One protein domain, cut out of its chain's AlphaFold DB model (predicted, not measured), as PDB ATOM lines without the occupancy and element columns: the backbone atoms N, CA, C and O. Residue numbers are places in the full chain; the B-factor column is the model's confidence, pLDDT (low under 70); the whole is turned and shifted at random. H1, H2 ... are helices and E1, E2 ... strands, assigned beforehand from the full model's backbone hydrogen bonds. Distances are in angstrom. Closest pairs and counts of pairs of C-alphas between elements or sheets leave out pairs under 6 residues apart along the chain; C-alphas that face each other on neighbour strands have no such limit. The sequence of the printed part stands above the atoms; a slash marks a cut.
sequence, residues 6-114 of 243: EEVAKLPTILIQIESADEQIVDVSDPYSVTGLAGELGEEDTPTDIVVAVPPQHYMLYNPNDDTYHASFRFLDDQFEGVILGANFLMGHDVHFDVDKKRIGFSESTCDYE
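This is residues 6 to 114 of the 243 residues of the protein "Hypothetical protein" of Ditylum brightwellii (UniProt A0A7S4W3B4). Little regular structure is present: three separate two-stranded hairpins, E1-E2 in the middle, E3-E4 toward one end and E5-E6 near E2, with tiny helices H1 and H2 touching. Residues 77 to 82 stick out. The printed part has 109 residues, 38 in named elements, ordered E1 E2 H1 E3 E4 H2 E5 E6; the class is mixed, each sheet antiparallel. It is loose, radius of gyration of the C-alphas 16.3 A, spanning 51 by 35 by 28 A.

Find C-alpha 14 at (17.927, -14.505, -48.260), where E1, residues 14 to 18, begins. Next come E2, 50 to 54; H1, 56 to 59; E3, 60 to 63; E4, 68 to 71; H2, 87 to 90; and E5, 93 to 98, 15.5 A long. E6, 103 to 108, runs 17.0 A to C-alpha 108 at (5.918, -23.797, -50.989).

Look within hydrogen-bond range at N 16 and O 52 in hairpin E1-E2, 2.9 A, N 61 and O 70 in E3-E4, 2.9 A, and N 94 and O 107 in E5-E6, 2.8 A. H1 and H2 touch; their closest C-alphas, His 58 and Asn 88, are 5.3 A apart. Both are too short for any O i to N i+4 pair.

The printed part has no cut. Links E1 to E2 and E4 to H2 are long. Residues 23 to 28, 42 and 76 to 82 have pLDDT under 70.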
ATOM      1  N   GLU A   6      27.142 -24.179 -60.094       96.31
ATOM      2  CA  GLU A   6      27.493 -24.782 -58.801       96.31
ATOM      3  C   GLU A   6      27.964 -23.750 -57.770       96.31
ATOM      4  O   GLU A   6      27.738 -23.913 -56.571       96.31
ATOM      5  N   GLU A   7      28.643 -22.690 -58.210       97.44
ATOM      6  CA  GLU A   7      29.058 -21.597 -57.329       97.44
ATOM      7  C   GLU A   7      27.871 -20.723 -56.934       97.44
ATOM      8  O   GLU A   7      27.780 -20.323 -55.775       97.44
ATOM      9  N   VAL A   8      26.930 -20.489 -57.854       96.50
ATOM     10  CA  VAL A   8      25.671 -19.795 -57.550       96.50
ATOM     11  C   VAL A   8      24.886 -20.552 -56.481       96.50
ATOM     12  O   VAL A   8      24.417 -19.933 -55.533       96.50
ATOM     13  N   ALA A   9      24.819 -21.884 -56.555       96.19
ATOM     14  CA  ALA A   9      24.127 -22.701 -55.557       96.19
ATOM     15  C   ALA A   9      24.732 -22.625 -54.138       96.19
ATOM     16  O   ALA A   9      24.073 -23.008 -53.175       96.19
ATOM     17  N   LYS A  10      25.970 -22.131 -53.995       97.62
ATOM     18  CA  LYS A  10      26.655 -21.946 -52.700       97.62
ATOM     19  C   LYS A  10      26.482 -20.546 -52.110       97.62
ATOM     20  O   LYS A  10      26.976 -20.289 -51.012       97.62
ATOM     21  N   LEU A  11      25.850 -19.625 -52.835       96.94
ATOM     22  CA  LEU A  11      25.563 -18.284 -52.334       96.94
ATOM     23  C   LEU A  11      24.515 -18.342 -51.202       96.94
ATOM     24  O   LEU A  11      23.813 -19.343 -51.051       96.94
ATOM     25  N   PRO A  12      24.406 -17.297 -50.365       96.88
ATOM     26  CA  PRO A  12      23.481 -17.311 -49.237       96.88
ATOM     27  C   PRO A  12      22.012 -17.287 -49.677       96.88
ATOM     28  O   PRO A  12      21.642 -16.583 -50.615       96.88
ATOM     29  N   THR A  13      21.155 -17.990 -48.944       95.50
ATOM     30  CA  THR A  13      19.699 -17.815 -49.021       95.50
ATOM     31  C   THR A  13      19.305 -16.543 -48.278       95.50
ATOM     32  O   THR A  13      19.736 -16.329 -47.146       95.50
ATOM     33  N   ILE A  14      18.489 -15.697 -48.905       93.56
ATOM     34  CA  ILE A  14      17.927 -14.505 -48.260       93.56
ATOM     35  C   ILE A  14      16.648 -14.930 -47.540       93.56
ATOM     36  O   ILE A  14      15.775 -15.536 -48.154       93.56
ATOM     37  N   LEU A  15      16.536 -14.617 -46.252       93.56
ATOM     38  CA  LEU A  15      15.315 -14.831 -45.479       93.56
ATOM     39  C   LEU A  15      14.581 -13.501 -45.340       93.56
ATOM     40  O   LEU A  15      15.189 -12.495 -44.976       93.56
ATOM     41  N   ILE A  16      13.288 -13.500 -45.651       92.00
ATOM     42  CA  ILE A  16      12.420 -12.330 -45.529       92.00
ATOM     43  C   ILE A  16      11.327 -12.670 -44.526       92.00
ATOM     44  O   ILE A  16      10.506 -13.548 -44.782       92.00
ATOM     45  N   GLN A  17      11.340 -11.977 -43.392       92.81
ATOM     46  CA  GLN A  17      10.272 -12.041 -42.402       92.81
ATOM     47  C   GLN A  17       9.166 -11.058 -42.795       92.81
ATOM     48  O   GLN A  17       9.451  -9.900 -43.113       92.81
ATOM     49  N   ILE A  18       7.923 -11.532 -42.813       91.62
ATOM     50  CA  ILE A  18       6.736 -10.731 -43.112       91.62
ATOM     51  C   ILE A  18       5.805 -10.804 -41.908       91.62
ATOM     52  O   ILE A  18       5.436 -11.896 -41.470       91.62
ATOM     53  N   GLU A  19       5.422  -9.626 -41.423       90.50
ATOM     54  CA  GLU A  19       4.482  -9.468 -40.320       90.50
ATOM     55  C   GLU A  19       3.132 -10.115 -40.660       90.50
ATOM     56  O   GLU A  19       2.576  -9.911 -41.748       90.50
ATOM     57  N   SER A  20       2.608 -10.924 -39.736       87.81
ATOM     58  CA  SER A  20       1.289 -11.543 -39.901       87.81
ATOM     59  C   SER A  20       0.176 -10.486 -39.929       87.81
ATOM     60  O   SER A  20       0.168  -9.544 -39.144       87.81
ATOM     61  N   ALA A  21      -0.819 -10.668 -40.805       80.50
ATOM     62  CA  ALA A  21      -1.938  -9.731 -40.957       80.50
ATOM     63  C   ALA A  21      -2.888  -9.680 -39.742       80.50
ATOM     64  O   ALA A  21      -3.614  -8.702 -39.586       80.50
ATOM     65  N   ASP A  22      -2.899 -10.723 -38.905       74.06
ATOM     66  CA  ASP A  22      -3.736 -10.813 -37.709       74.06
ATOM     67  C   ASP A  22      -2.957 -11.460 -36.552       74.06
ATOM     68  O   ASP A  22      -2.375 -12.535 -36.714       74.06
ATOM     69  N   GLU A  23      -3.046 -10.873 -35.355       61.25
ATOM     70  CA  GLU A  23      -2.538 -11.463 -34.102       61.25
ATOM     71  C   GLU A  23      -3.379 -12.673 -33.629       61.25
ATOM     72  O   GLU A  23      -2.962 -13.430 -32.757       61.25
ATOM     73  N   GLN A  24      -4.597 -12.861 -34.161       56.16
ATOM     74  CA  GLN A  24      -5.624 -13.708 -33.528       56.16
ATOM     75  C   GLN A  24      -5.888 -15.078 -34.171       56.16
ATOM     76  O   GLN A  24      -6.695 -15.837 -33.633       56.16
ATOM     77  N   ILE A  25      -5.301 -15.414 -35.324       56.12
ATOM     78  CA  ILE A  25      -5.879 -16.488 -36.162       56.12
ATOM     79  C   ILE A  25      -5.201 -17.849 -36.021       56.12
ATOM     80  O   ILE A  25      -5.810 -18.860 -36.382       56.12
ATOM     81  N   VAL A  26      -4.012 -17.932 -35.434       59.47
ATOM     82  CA  VAL A  26      -3.396 -19.238 -35.206       59.47
ATOM     83  C   VAL A  26      -3.175 -19.423 -33.716       59.47
ATOM     84  O   VAL A  26      -2.193 -18.952 -33.157       59.47
ATOM     85  N   ASP A  27      -4.100 -20.144 -33.074       62.16
ATOM     86  CA  ASP A  27      -3.817 -20.873 -31.833       62.16
ATOM     87  C   ASP A  27      -2.829 -21.994 -32.185       62.16
ATOM     88  O   ASP A  27      -3.164 -23.182 -32.232       62.16
ATOM     89  N   VAL A  28      -1.615 -21.597 -32.587       66.38
ATOM     90  CA  VAL A  28      -0.517 -22.534 -32.698       66.38
ATOM     91  C   VAL A  28      -0.168 -22.846 -31.262       66.38
ATOM     92  O   VAL A  28       0.406 -22.022 -30.555       66.38
ATOM     93  N   SER A  29      -0.511 -24.052 -30.828       72.75
ATOM     94  CA  SER A  29      -0.107 -24.534 -29.508       72.75
ATOM     95  C   SER A  29       1.418 -24.463 -29.332       72.75
ATOM     96  O   SER A  29       1.902 -24.399 -28.206       72.75
ATOM     97  N   ASP A  30       2.152 -24.472 -30.452       80.88
ATOM     98  CA  ASP A  30       3.593 -24.288 -30.528       80.88
ATOM     99  C   ASP A  30       4.011 -23.662 -31.888       80.88
ATOM    100  O   ASP A  30       4.042 -24.384 -32.894       80.88
ATOM    101  N   PRO A  31       4.345 -22.356 -31.963       76.06
ATOM    102  CA  PRO A  31       4.799 -21.708 -33.201       76.06
ATOM    103  C   PRO A  31       6.107 -22.301 -33.748       76.06
ATOM    104  O   PRO A  31       6.369 -22.195 -34.941       76.06
ATOM    105  N   TYR A  32       6.888 -22.997 -32.917       78.31
ATOM    106  CA  TYR A  32       8.124 -23.672 -33.322       78.31
ATOM    107  C   TYR A  32       7.866 -24.988 -34.068       78.31
ATOM    108  O   TYR A  32       8.759 -25.528 -34.720       78.31
ATOM    109  N   SER A  33       6.638 -25.512 -33.995       83.38
ATOM    110  CA  SER A  33       6.251 -26.765 -34.652       83.38
ATOM    111  C   SER A  33       5.765 -26.584 -36.094       83.38
ATOM    112  O   SER A  33       5.647 -27.568 -36.829       83.38
ATOM    113  N   VAL A  34       5.483 -25.347 -36.514       82.62
ATOM    114  CA  VAL A  34       4.909 -25.049 -37.830       82.62
ATOM    115  C   VAL A  34       5.987 -24.508 -38.756       82.62
ATOM    116  O   VAL A  34       6.523 -23.419 -38.566       82.62
ATOM    117  N   THR A  35       6.292 -25.275 -39.800       84.12
ATOM    118  CA  THR A  35       7.221 -24.856 -40.851       84.12
ATOM    119  C   THR A  35       6.745 -23.567 -41.520       84.12
ATOM    120  O   THR A  35       5.582 -23.453 -41.900       84.12
ATOM    121  N   GLY A  36       7.662 -22.612 -41.687       83.06
ATOM    122  CA  GLY A  36       7.393 -21.327 -42.337       83.06
ATOM    123  C   GLY A  36       6.987 -20.204 -41.383       83.06
ATOM    124  O   GLY A  36       6.962 -19.056 -41.817       83.06
ATOM    125  N   LEU A  37       6.729 -20.494 -40.102       88.44
ATOM    126  CA  LEU A  37       6.651 -19.457 -39.073       88.44
ATOM    127  C   LEU A  37       8.053 -19.031 -38.623       88.44
ATOM    128  O   LEU A  37       9.003 -19.814 -38.683       88.44
ATOM    129  N   ALA A  38       8.171 -17.788 -38.166       88.75
ATOM    130  CA  ALA A  38       9.417 -17.207 -37.697       88.75
ATOM    131  C   ALA A  38       9.949 -17.949 -36.471       88.75
ATOM    132  O   ALA A  38      11.149 -18.214 -36.410       88.75
ATOM    133  N   GLY A  39       9.073 -18.347 -35.540       84.38
ATOM    134  CA  GLY A  39       9.470 -19.122 -34.364       84.38
ATOM    135  C   GLY A  39      10.664 -18.477 -33.652       84.38
ATOM    136  O   GLY A  39      10.580 -17.332 -33.229       84.38
ATOM    137  N   GLU A  40      11.790 -19.198 -33.558       75.75
ATOM    138  CA  GLU A  40      13.023 -18.725 -32.894       75.75
ATOM    139  C   GLU A  40      13.794 -17.656 -33.688       75.75
ATOM    140  O   GLU A  40      14.696 -17.022 -33.144       75.75
ATOM    141  N   LEU A  41      13.499 -17.490 -34.982       80.31
ATOM    142  CA  LEU A  41      14.136 -16.472 -35.823       80.31
ATOM    143  C   LEU A  41      13.530 -15.083 -35.606       80.31
ATOM    144  O   LEU A  41      14.196 -14.091 -35.899       80.31
ATOM    145  N   GLY A  42      12.280 -15.025 -35.138       69.44
ATOM    146  CA  GLY A  42      11.583 -13.782 -34.831       69.44
ATOM    147  C   GLY A  42      12.030 -13.176 -33.501       69.44
ATOM    148  O   GLY A  42      12.662 -13.829 -32.669       69.44
ATOM    149  N   GLU A  43      11.685 -11.909 -33.290       75.50
ATOM    150  CA  GLU A  43      11.749 -11.311 -31.956       75.50
ATOM    151  C   GLU A  43      10.680 -11.963 -31.057       75.50
ATOM    152  O   GLU A  43       9.718 -12.553 -31.549       75.50
ATOM    153  N   GLU A  44      10.840 -11.868 -29.733       74.88
ATOM    154  CA  GLU A  44       9.942 -12.509 -28.750       74.88
ATOM    155  C   GLU A  44       8.454 -12.152 -28.972       74.88
ATOM    156  O   GLU A  44       7.572 -12.955 -28.669       74.88
ATOM    157  N   ASP A  45       8.193 -10.991 -29.579       77.81
ATOM    158  CA  ASP A  45       6.858 -10.447 -29.820       77.81
ATOM    159  C   ASP A  45       6.246 -10.831 -31.186       77.81
ATOM    160  O   ASP A  45       5.068 -10.555 -31.414       77.81
ATOM    161  N   THR A  46       6.986 -11.490 -32.093       84.88
ATOM    162  CA  THR A  46       6.490 -11.848 -33.444       84.88
ATOM    163  C   THR A  46       6.686 -13.322 -33.854       84.88
ATOM    164  O   THR A  46       7.071 -13.624 -34.988       84.88
ATOM    165  N   PRO A  47       6.358 -14.306 -32.989       83.88
ATOM    166  CA  PRO A  47       6.585 -15.725 -33.289       83.88
ATOM    167  C   PRO A  47       5.708 -16.264 -34.432       83.88
ATOM    168  O   PRO A  47       6.015 -17.305 -35.016       83.88
ATOM    169  N   THR A  48       4.604 -15.574 -34.735       87.12
ATOM    170  CA  THR A  48       3.625 -15.938 -35.769       87.12
ATOM    171  C   THR A  48       3.894 -15.299 -37.126       87.12
ATOM    172  O   THR A  48       3.132 -15.542 -38.061       87.12
ATOM    173  N   ASP A  49       4.937 -14.477 -37.244       90.81
ATOM    174  CA  ASP A  49       5.357 -13.961 -38.543       90.81
ATOM    175  C   ASP A  49       5.734 -15.106 -39.467       90.81
ATOM    176  O   ASP A  49       6.125 -16.186 -39.021       90.81
ATOM    177  N   ILE A  50       5.634 -14.871 -40.768       91.56
ATOM    178  CA  ILE A  50       6.069 -15.858 -41.749       91.56
ATOM    179  C   ILE A  50       7.482 -15.536 -42.214       91.56
ATOM    180  O   ILE A  50       7.844 -14.372 -42.394       91.56
ATOM    181  N   VAL A  51       8.277 -16.574 -42.450       92.88
ATOM    182  CA  VAL A  51       9.606 -16.454 -43.048       92.88
ATOM    183  C   VAL A  51       9.580 -17.086 -44.427       92.88
ATOM    184  O   VAL A  51       9.294 -18.272 -44.582       92.88
ATOM    185  N   VAL A  52       9.920 -16.284 -45.431       93.25
ATOM    186  CA  VAL A  52      10.018 -16.716 -46.823       93.25
ATOM    187  C   VAL A  52      11.485 -16.789 -47.223       93.25
ATOM    188  O   VAL A  52      12.243 -15.829 -47.054       93.25
ATOM    189  N   ALA A  53      11.894 -17.940 -47.756       93.88
ATOM    190  CA  ALA A  53      13.259 -18.186 -48.193       93.88
ATOM    191  C   ALA A  53      13.415 -17.891 -49.690       93.88
ATOM    192  O   ALA A  53      12.704 -18.435 -50.530       93.88
ATOM    193  N   VAL A  54      14.394 -17.056 -50.031       93.94
ATOM    194  CA  VAL A  54      14.743 -16.699 -51.409       93.94
ATOM    195  C   VAL A  54      16.153 -17.230 -51.697       93.94
ATOM    196  O   VAL A  54      17.147 -16.572 -51.362       93.94
ATOM    197  N   PRO A  55      16.277 -18.444 -52.259       95.31
ATOM    198  CA  PRO A  55      17.571 -19.050 -52.544       95.31
ATOM    199  C   PRO A  55      18.309 -18.311 -53.682       95.31
ATOM    200  O   PRO A  55      17.698 -17.546 -54.436       95.31
ATOM    201  N   PRO A  56      19.625 -18.534 -53.851       95.56
ATOM    202  CA  PRO A  56      20.439 -17.880 -54.879       95.56
ATOM    203  C   PRO A  56      19.896 -17.934 -56.295       95.56
ATOM    204  O   PRO A  56      19.983 -16.954 -57.032       95.56
ATOM    205  N   GLN A  57      19.307 -19.066 -56.664       92.94
ATOM    206  CA  GLN A  57      18.724 -19.294 -57.978       92.94
ATOM    207  C   GLN A  57      17.609 -18.287 -58.281       92.94
ATOM    208  O   GLN A  57      17.338 -18.009 -59.443       92.94
ATOM    209  N   HIS A  58      16.987 -17.705 -57.249       92.75
ATOM    210  CA  HIS A  58      15.886 -16.771 -57.421       92.75
ATOM    211  C   HIS A  58      16.343 -15.334 -57.657       92.75
ATOM    212  O   HIS A  58      15.717 -14.595 -58.416       92.75
ATOM    213  N   TYR A  59      17.433 -14.915 -57.012       93.62
ATOM    214  CA  TYR A  59      17.926 -13.545 -57.129       93.62
ATOM    215  C   TYR A  59      19.133 -13.406 -58.061       93.62
ATOM    216  O   TYR A  59      19.480 -12.280 -58.408       93.62
ATOM    217  N   MET A  60      19.769 -14.495 -58.501       95.00
ATOM    218  CA  MET A  60      20.866 -14.465 -59.471       95.00
ATOM    219  C   MET A  60      20.354 -14.782 -60.877       95.00
ATOM    220  O   MET A  60      20.070 -15.927 -61.208       95.00
ATOM    221  N   LEU A  61      20.291 -13.764 -61.734       92.75
ATOM    222  CA  LEU A  61      19.881 -13.921 -63.128       92.75
ATOM    223  C   LEU A  61      21.092 -14.191 -64.020       92.75
ATOM    224  O   LEU A  61      22.070 -13.440 -63.980       92.75
ATOM    225  N   TYR A  62      20.997 -15.232 -64.845       94.62
ATOM    226  CA  TYR A  62      21.995 -15.558 -65.860       94.62
ATOM    227  C   TYR A  62      21.781 -14.726 -67.132       94.62
ATOM    228  O   TYR A  62      20.671 -14.657 -67.663       94.62
ATOM    229  N   ASN A  63      22.849 -14.113 -67.642       94.88
ATOM    230  CA  ASN A  63      22.866 -13.418 -68.921       94.88
ATOM    231  C   ASN A  63      23.653 -14.243 -69.958       94.88
ATOM    232  O   ASN A  63      24.881 -14.313 -69.893       94.88
ATOM    233  N   PRO A  64      22.981 -14.823 -70.969       94.38
ATOM    234  CA  PRO A  64      23.640 -15.682 -71.949       94.38
ATOM    235  C   PRO A  64      24.538 -14.920 -72.934       94.38
ATOM    236  O   PRO A  64      25.312 -15.543 -73.653       94.38
ATOM    237  N   ASN A  65      24.424 -13.589 -73.021       95.56
ATOM    238  CA  ASN A  65      25.208 -12.808 -73.982       95.56
ATOM    239  C   ASN A  65      26.653 -12.591 -73.527       95.56
ATOM    240  O   ASN A  65      27.541 -12.471 -74.369       95.56
ATOM    241  N   ASP A  66      26.871 -12.488 -72.217       95.81
ATOM    242  CA  ASP A  66      28.185 -12.244 -71.622       95.81
ATOM    243  C   ASP A  66      28.666 -13.385 -70.715       95.81
ATOM    244  O   ASP A  66      29.778 -13.295 -70.201       95.81
ATOM    245  N   ASP A  67      27.877 -14.459 -70.578       94.69
ATOM    246  CA  ASP A  67      28.160 -15.612 -69.712       94.69
ATOM    247  C   ASP A  67      28.406 -15.179 -68.257       94.69
ATOM    248  O   ASP A  67      29.373 -15.560 -67.588       94.69
ATOM    249  N   THR A  68      27.547 -14.282 -67.766       96.38
ATOM    250  CA  THR A  68      27.648 -13.786 -66.397       96.38
ATOM    251  C   THR A  68      26.331 -13.821 -65.642       96.38
ATOM    252  O   THR A  68      25.242 -13.741 -66.204       96.38
ATOM    253  N   TYR A  69      26.444 -13.917 -64.318       95.94
ATOM    254  CA  TYR A  69      25.326 -13.772 -63.398       95.94
ATOM    255  C   TYR A  69      25.274 -12.365 -62.806       95.94
ATOM    256  O   TYR A  69      26.308 -11.761 -62.482       95.94
ATOM    257  N   HIS A  70      24.062 -11.864 -62.588       94.00
ATOM    258  CA  HIS A  70      23.818 -10.589 -61.921       94.00
ATOM    259  C   HIS A  70      22.749 -10.739 -60.843       94.00
ATOM    260  O   HIS A  70      21.710 -11.357 -61.071       94.00
ATOM    261  N   ALA A  71      22.986 -10.126 -59.684       91.56
ATOM    262  CA  ALA A  71      21.983 -10.053 -58.636       91.56
ATOM    263  C   ALA A  71      20.848  -9.106 -59.062       91.56
ATOM    264  O   ALA A  71      21.073  -7.935 -59.381       91.56
ATOM    265  N   SER A  72      19.622  -9.615 -59.055       85.94
ATOM    266  CA  SER A  72      18.384  -8.897 -59.329       85.94
ATOM    267  C   SER A  72      17.509  -8.889 -58.083       85.94
ATOM    268  O   SER A  72      16.410  -9.442 -58.051       85.94
ATOM    269  N   PHE A  73      18.023  -8.232 -57.050       80.88
ATOM    270  CA  PHE A  73      17.289  -7.895 -55.842       80.88
ATOM    271  C   PHE A  73      17.491  -6.403 -55.597       80.88
ATOM    272  O   PHE A  73      18.628  -5.932 -55.536       80.88
ATOM    273  N   ARG A  74      16.402  -5.632 -55.589       76.19
ATOM    274  CA  ARG A  74      16.458  -4.169 -55.522       76.19
ATOM    275  C   ARG A  74      15.467  -3.672 -54.490       76.19
ATOM    276  O   ARG A  74      14.270  -3.891 -54.639       76.19
ATOM    277  N   PHE A  75      15.980  -2.947 -53.511       73.75
ATOM    278  CA  PHE A  75      15.177  -2.031 -52.721       73.75
ATOM    279  C   PHE A  75      15.053  -0.746 -53.540       73.75
ATOM    280  O   PHE A  75      16.065  -0.149 -53.910       73.75
ATOM    281  N   LEU A  76      13.832  -0.404 -53.941       69.44
ATOM    282  CA  LEU A  76      13.564   0.872 -54.598       69.44
ATOM    283  C   LEU A  76      13.459   1.949 -53.511       69.44
ATOM    284  O   LEU A  76      12.922   1.680 -52.441       69.44
ATOM    285  N   ASP A  77      14.041   3.116 -53.779       62.78
ATOM    286  CA  ASP A  77      14.204   4.205 -52.809       62.78
ATOM    287  C   ASP A  77      12.914   5.024 -52.584       62.78
ATOM    288  O   ASP A  77      11.962   4.950 -53.370       62.78
ATOM    289  N   ASP A  78      12.969   5.794 -51.494       57.28
ATOM    290  CA  ASP A  78      12.110   6.793 -50.834       57.28
ATOM    291  C   ASP A  78      10.922   7.468 -51.550       57.28
ATOM    292  O   ASP A  78      10.078   8.060 -50.876       57.28
ATOM    293  N   GLN A  79      10.803   7.400 -52.875       63.69
ATOM    294  CA  GLN A  79       9.683   8.006 -53.613       63.69
ATOM    295  C   GLN A  79       8.497   7.065 -53.812       63.69
ATOM    296  O   GLN A  79       7.411   7.509 -54.194       63.69
ATOM    297  N   PHE A  80       8.693   5.773 -53.562       57.34
ATOM    298  CA  PHE A  80       7.619   4.795 -53.518       57.34
ATOM    299  C   PHE A  80       7.370   4.414 -52.060       57.34
ATOM    300  O   PHE A  80       8.252   3.882 -51.393       57.34
ATOM    301  N   GLU A  81       6.161   4.682 -51.562       62.34
ATOM    302  CA  GLU A  81       5.699   4.246 -50.238       62.34
ATOM    303  C   GLU A  81       5.490   2.717 -50.215       62.34
ATOM    304  O   GLU A  81       4.365   2.231 -50.103       62.34
ATOM    305  N   GLY A  82       6.551   1.923 -50.389       68.38
ATOM    306  CA  GLY A  82       6.456   0.472 -50.252       68.38
ATOM    307  C   GLY A  82       7.575  -0.346 -50.886       68.38
ATOM    308  O   GLY A  82       8.351   0.114 -51.722       68.38
ATOM    309  N   VAL A  83       7.611  -1.619 -50.496       77.75
ATOM    310  CA  VAL A  83       8.488  -2.647 -51.064       77.75
ATOM    311  C   VAL A  83       7.725  -3.400 -52.152       77.75
ATOM    312  O   VAL A  83       6.606  -3.860 -51.929       77.75
ATOM    313  N   ILE A  84       8.328  -3.555 -53.334       84.69
ATOM    314  CA  ILE A  84       7.753  -4.366 -54.414       84.69
ATOM    315  C   ILE A  84       8.341  -5.775 -54.348       84.69
ATOM    316  O   ILE A  84       9.505  -5.994 -54.689       84.69
ATOM    317  N   LEU A  85       7.509  -6.743 -53.969       88.81
ATOM    318  CA  LEU A  85       7.825  -8.166 -54.075       88.81
ATOM    319  C   LEU A  85       7.563  -8.626 -55.516       88.81
ATOM    320  O   LEU A  85       6.424  -8.828 -55.931       88.81
ATOM    321  N   GLY A  86       8.631  -8.693 -56.313       88.06
ATOM    322  CA  GLY A  86       8.561  -9.051 -57.732       88.06
ATOM    323  C   GLY A  86       8.532 -10.559 -57.995       88.06
ATOM    324  O   GLY A  86       8.567 -11.372 -57.076       88.06
ATOM    325  N   ALA A  87       8.557 -10.931 -59.278       87.81
ATOM    326  CA  ALA A  87       8.540 -12.331 -59.714       87.81
ATOM    327  C   ALA A  87       9.628 -13.181 -59.041       87.81
ATOM    328  O   ALA A  87       9.334 -14.278 -58.593       87.81
ATOM    329  N   ASN A  88      10.841 -12.640 -58.876       88.19
ATOM    330  CA  ASN A  88      11.955 -13.343 -58.233       88.19
ATOM    331  C   ASN A  88      11.630 -13.826 -56.809       88.19
ATOM    332  O   ASN A  88      12.105 -14.875 -56.396       88.19
ATOM    333  N   PHE A  89      10.821 -13.072 -56.063       91.00
ATOM    334  CA  PHE A  89      10.383 -13.462 -54.722       91.00
ATOM    335  C   PHE A  89       9.307 -14.555 -54.769       91.00
ATOM    336  O   PHE A  89       9.314 -15.464 -53.949       91.00
ATOM    337  N   LEU A  90       8.402 -14.474 -55.746       92.06
ATOM    338  CA  LEU A  90       7.261 -15.381 -55.883       92.06
ATOM    339  C   LEU A  90       7.644 -16.747 -56.477       92.06
ATOM    340  O   LEU A  90       6.851 -17.680 -56.410       92.06
ATOM    341  N   MET A  91       8.833 -16.886 -57.072       90.00
ATOM    342  CA  MET A  91       9.304 -18.178 -57.583       90.00
ATOM    343  C   MET A  91       9.400 -19.203 -56.448       90.00
ATOM    344  O   MET A  91       9.821 -18.870 -55.340       90.00
ATOM    345  N   GLY A  92       8.989 -20.443 -56.727       89.75
ATOM    346  CA  GLY A  92       8.958 -21.532 -55.742       89.75
ATOM    347  C   GLY A  92       7.851 -21.418 -54.687       89.75
ATOM    348  O   GLY A  92       7.839 -22.201 -53.742       89.75
ATOM    349  N   HIS A  93       6.932 -20.458 -54.827       92.69
ATOM    350  CA  HIS A  93       5.847 -20.250 -53.876       92.69
ATOM    351  C   HIS A  93       4.499 -20.139 -54.588       92.69
ATOM    352  O   HIS A  93       4.358 -19.443 -55.595       92.69
ATOM    353  N   ASP A  94       3.488 -20.786 -54.022       93.38
ATOM    354  CA  ASP A  94       2.096 -20.564 -54.378       93.38
ATOM    355  C   ASP A  94       1.555 -19.411 -53.536       93.38
ATOM    356  O   ASP A  94       1.678 -19.393 -52.307       93.38
ATOM    357  N   VAL A  95       0.955 -18.429 -54.208       94.25
ATOM    358  CA  VAL A  95       0.453 -17.212 -53.564       94.25
ATOM    359  C   VAL A  95      -1.053 -17.117 -53.723       94.25
ATOM    360  O   VAL A  95      -1.587 -17.039 -54.831       94.25
ATOM    361  N   HIS A  96      -1.744 -17.106 -52.587       94.56
ATOM    362  CA  HIS A  96      -3.194 -17.048 -52.519       94.56
ATOM    363  C   HIS A  96      -3.665 -15.672 -52.043       94.56
ATOM    364  O   HIS A  96      -3.471 -15.300 -50.887       94.56
ATOM    365  N   PHE A  97      -4.324 -14.928 -52.929       95.50
ATOM    366  CA  PHE A  97      -4.917 -13.627 -52.617       95.50
ATOM    367  C   PHE A  97      -6.353 -13.809 -52.105       95.50
ATOM    368  O   PHE A  97      -7.298 -13.908 -52.889       95.50
ATOM    369  N   ASP A  98      -6.523 -13.842 -50.784       93.69
ATOM    370  CA  ASP A  98      -7.825 -13.961 -50.119       93.69
ATOM    371  C   ASP A  98      -8.408 -12.554 -49.906       93.69
ATOM    372  O   ASP A  98      -8.253 -11.929 -48.854       93.69
ATOM    373  N   VAL A  99      -9.031 -12.026 -50.967       95.12
ATOM    374  CA  VAL A  99      -9.588 -10.661 -51.005       95.12
ATOM    375  C   VAL A  99     -10.695 -10.478 -49.964       95.12
ATOM    376  O   VAL A  99     -10.780  -9.420 -49.339       95.12
ATOM    377  N   ASP A 100     -11.504 -11.515 -49.736       93.62
ATOM    378  CA  ASP A 100     -12.629 -11.476 -48.797       93.62
ATOM    379  C   ASP A 100     -12.151 -11.307 -47.350       93.62
ATOM    380  O   ASP A 100     -12.758 -10.564 -46.575       93.62
ATOM    381  N   LYS A 101     -11.032 -11.951 -46.994       88.75
ATOM    382  CA  LYS A 101     -10.411 -11.840 -45.665       88.75
ATOM    383  C   LYS A 101      -9.227 -10.878 -45.617       88.75
ATOM    384  O   LYS A 101      -8.551 -10.822 -44.599       88.75
ATOM    385  N   LYS A 102      -8.989 -10.112 -46.689       91.31
ATOM    386  CA  LYS A 102      -7.925  -9.097 -46.795       91.31
ATOM    387  C   LYS A 102      -6.533  -9.618 -46.416       91.31
ATOM    388  O   LYS A 102      -5.775  -8.924 -45.746       91.31
ATOM    389  N   ARG A 103      -6.191 -10.828 -46.853       90.62
ATOM    390  CA  ARG A 103      -4.913 -11.469 -46.519       90.62
ATOM    391  C   ARG A 103      -4.288 -12.143 -47.729       90.62
ATOM    392  O   ARG A 103      -4.968 -12.464 -48.704       90.62
ATOM    393  N   ILE A 104      -2.984 -12.365 -47.644       92.94
ATOM    394  CA  ILE A 104      -2.212 -13.074 -48.660       92.94
ATOM    395  C   ILE A 104      -1.591 -14.292 -47.984       92.94
ATOM    396  O   ILE A 104      -0.923 -14.159 -46.962       92.94
ATOM    397  N   GLY A 105      -1.863 -15.475 -48.526       91.88
ATOM    398  CA  GLY A 105      -1.260 -16.727 -48.085       91.88
ATOM    399  C   GLY A 105      -0.092 -17.111 -48.980       91.88
ATOM    400  O   GLY A 105      -0.176 -16.949 -50.197       91.88
ATOM    401  N   PHE A 106       0.961 -17.650 -48.373       93.50
ATOM    402  CA  PHE A 106       2.106 -18.232 -49.064       93.50
ATOM    403  C   PHE A 106       2.211 -19.712 -48.698       93.50
ATOM    404  O   PHE A 106       2.018 -20.081 -47.538       93.50
ATOM    405  N   SER A 107       2.538 -20.550 -49.672       92.19
ATOM    406  CA  SER A 107       2.967 -21.931 -49.452       92.19
ATOM    407  C   SER A 107       4.095 -22.277 -50.412       92.19
ATOM    408  O   SER A 107       4.198 -21.677 -51.477       92.19
ATOM    409  N   GLU A 108       4.944 -23.235 -50.050       91.62
ATOM    410  CA  GLU A 108       5.918 -23.797 -50.989       91.62
ATOM    411  C   GLU A 108       5.171 -24.411 -52.177       91.62
ATOM    412  O   GLU A 108       4.199 -25.148 -51.986       91.62
ATOM    413  N   SER A 109       5.587 -24.072 -53.396       90.69
ATOM    414  CA  SER A 109       5.001 -24.675 -54.586       90.69
ATOM    415  C   SER A 109       5.697 -25.998 -54.890       90.69
ATOM    416  O   SER A 109       6.918 -26.116 -54.846       90.69
ATOM    417  N   THR A 110       4.918 -27.012 -55.259       88.31
ATOM    418  CA  THR A 110       5.448 -28.285 -55.781       88.31
ATOM    419  C   THR A 110       5.578 -28.252 -57.305       88.31
ATOM    420  O   THR A 110       5.492 -29.286 -57.965       88.31
ATOM    421  N   CYS A 111       5.655 -27.051 -57.878       79.56
ATOM    422  CA  CYS A 111       5.681 -26.825 -59.313       79.56
ATOM    423  C   CYS A 111       7.077 -27.156 -59.843       79.56
ATOM    424  O   CYS A 111       8.051 -26.486 -59.501       79.56
ATOM    425  N   ASP A 112       7.151 -28.176 -60.696       76.25
ATOM    426  CA  ASP A 112       8.302 -28.385 -61.559       76.25
ATOM    427  C   ASP A 112       8.067 -27.617 -62.865       76.25
ATOM    428  O   ASP A 112       7.298 -28.019 -63.741       76.25
ATOM    429  N   TYR A 113       8.659 -26.426 -62.953       72.06
ATOM    430  CA  TYR A 113       8.543 -25.597 -64.149       72.06
ATOM    431  C   TYR A 113       9.195 -26.267 -65.363       72.06
ATOM    432  O   TYR A 113       8.759 -26.017 -66.488       72.06
ATOM    433  N   GLU A 114      10.220 -27.099 -65.153       76.31
ATOM    434  CA  GLU A 114      10.914 -27.783 -66.241       76.31
ATOM    435  C   GLU A 114       9.975 -28.787 -66.908       76.31
ATOM    436  O   GLU A 114       9.819 -28.729 -68.128       76.31
TER     437      GLU A 114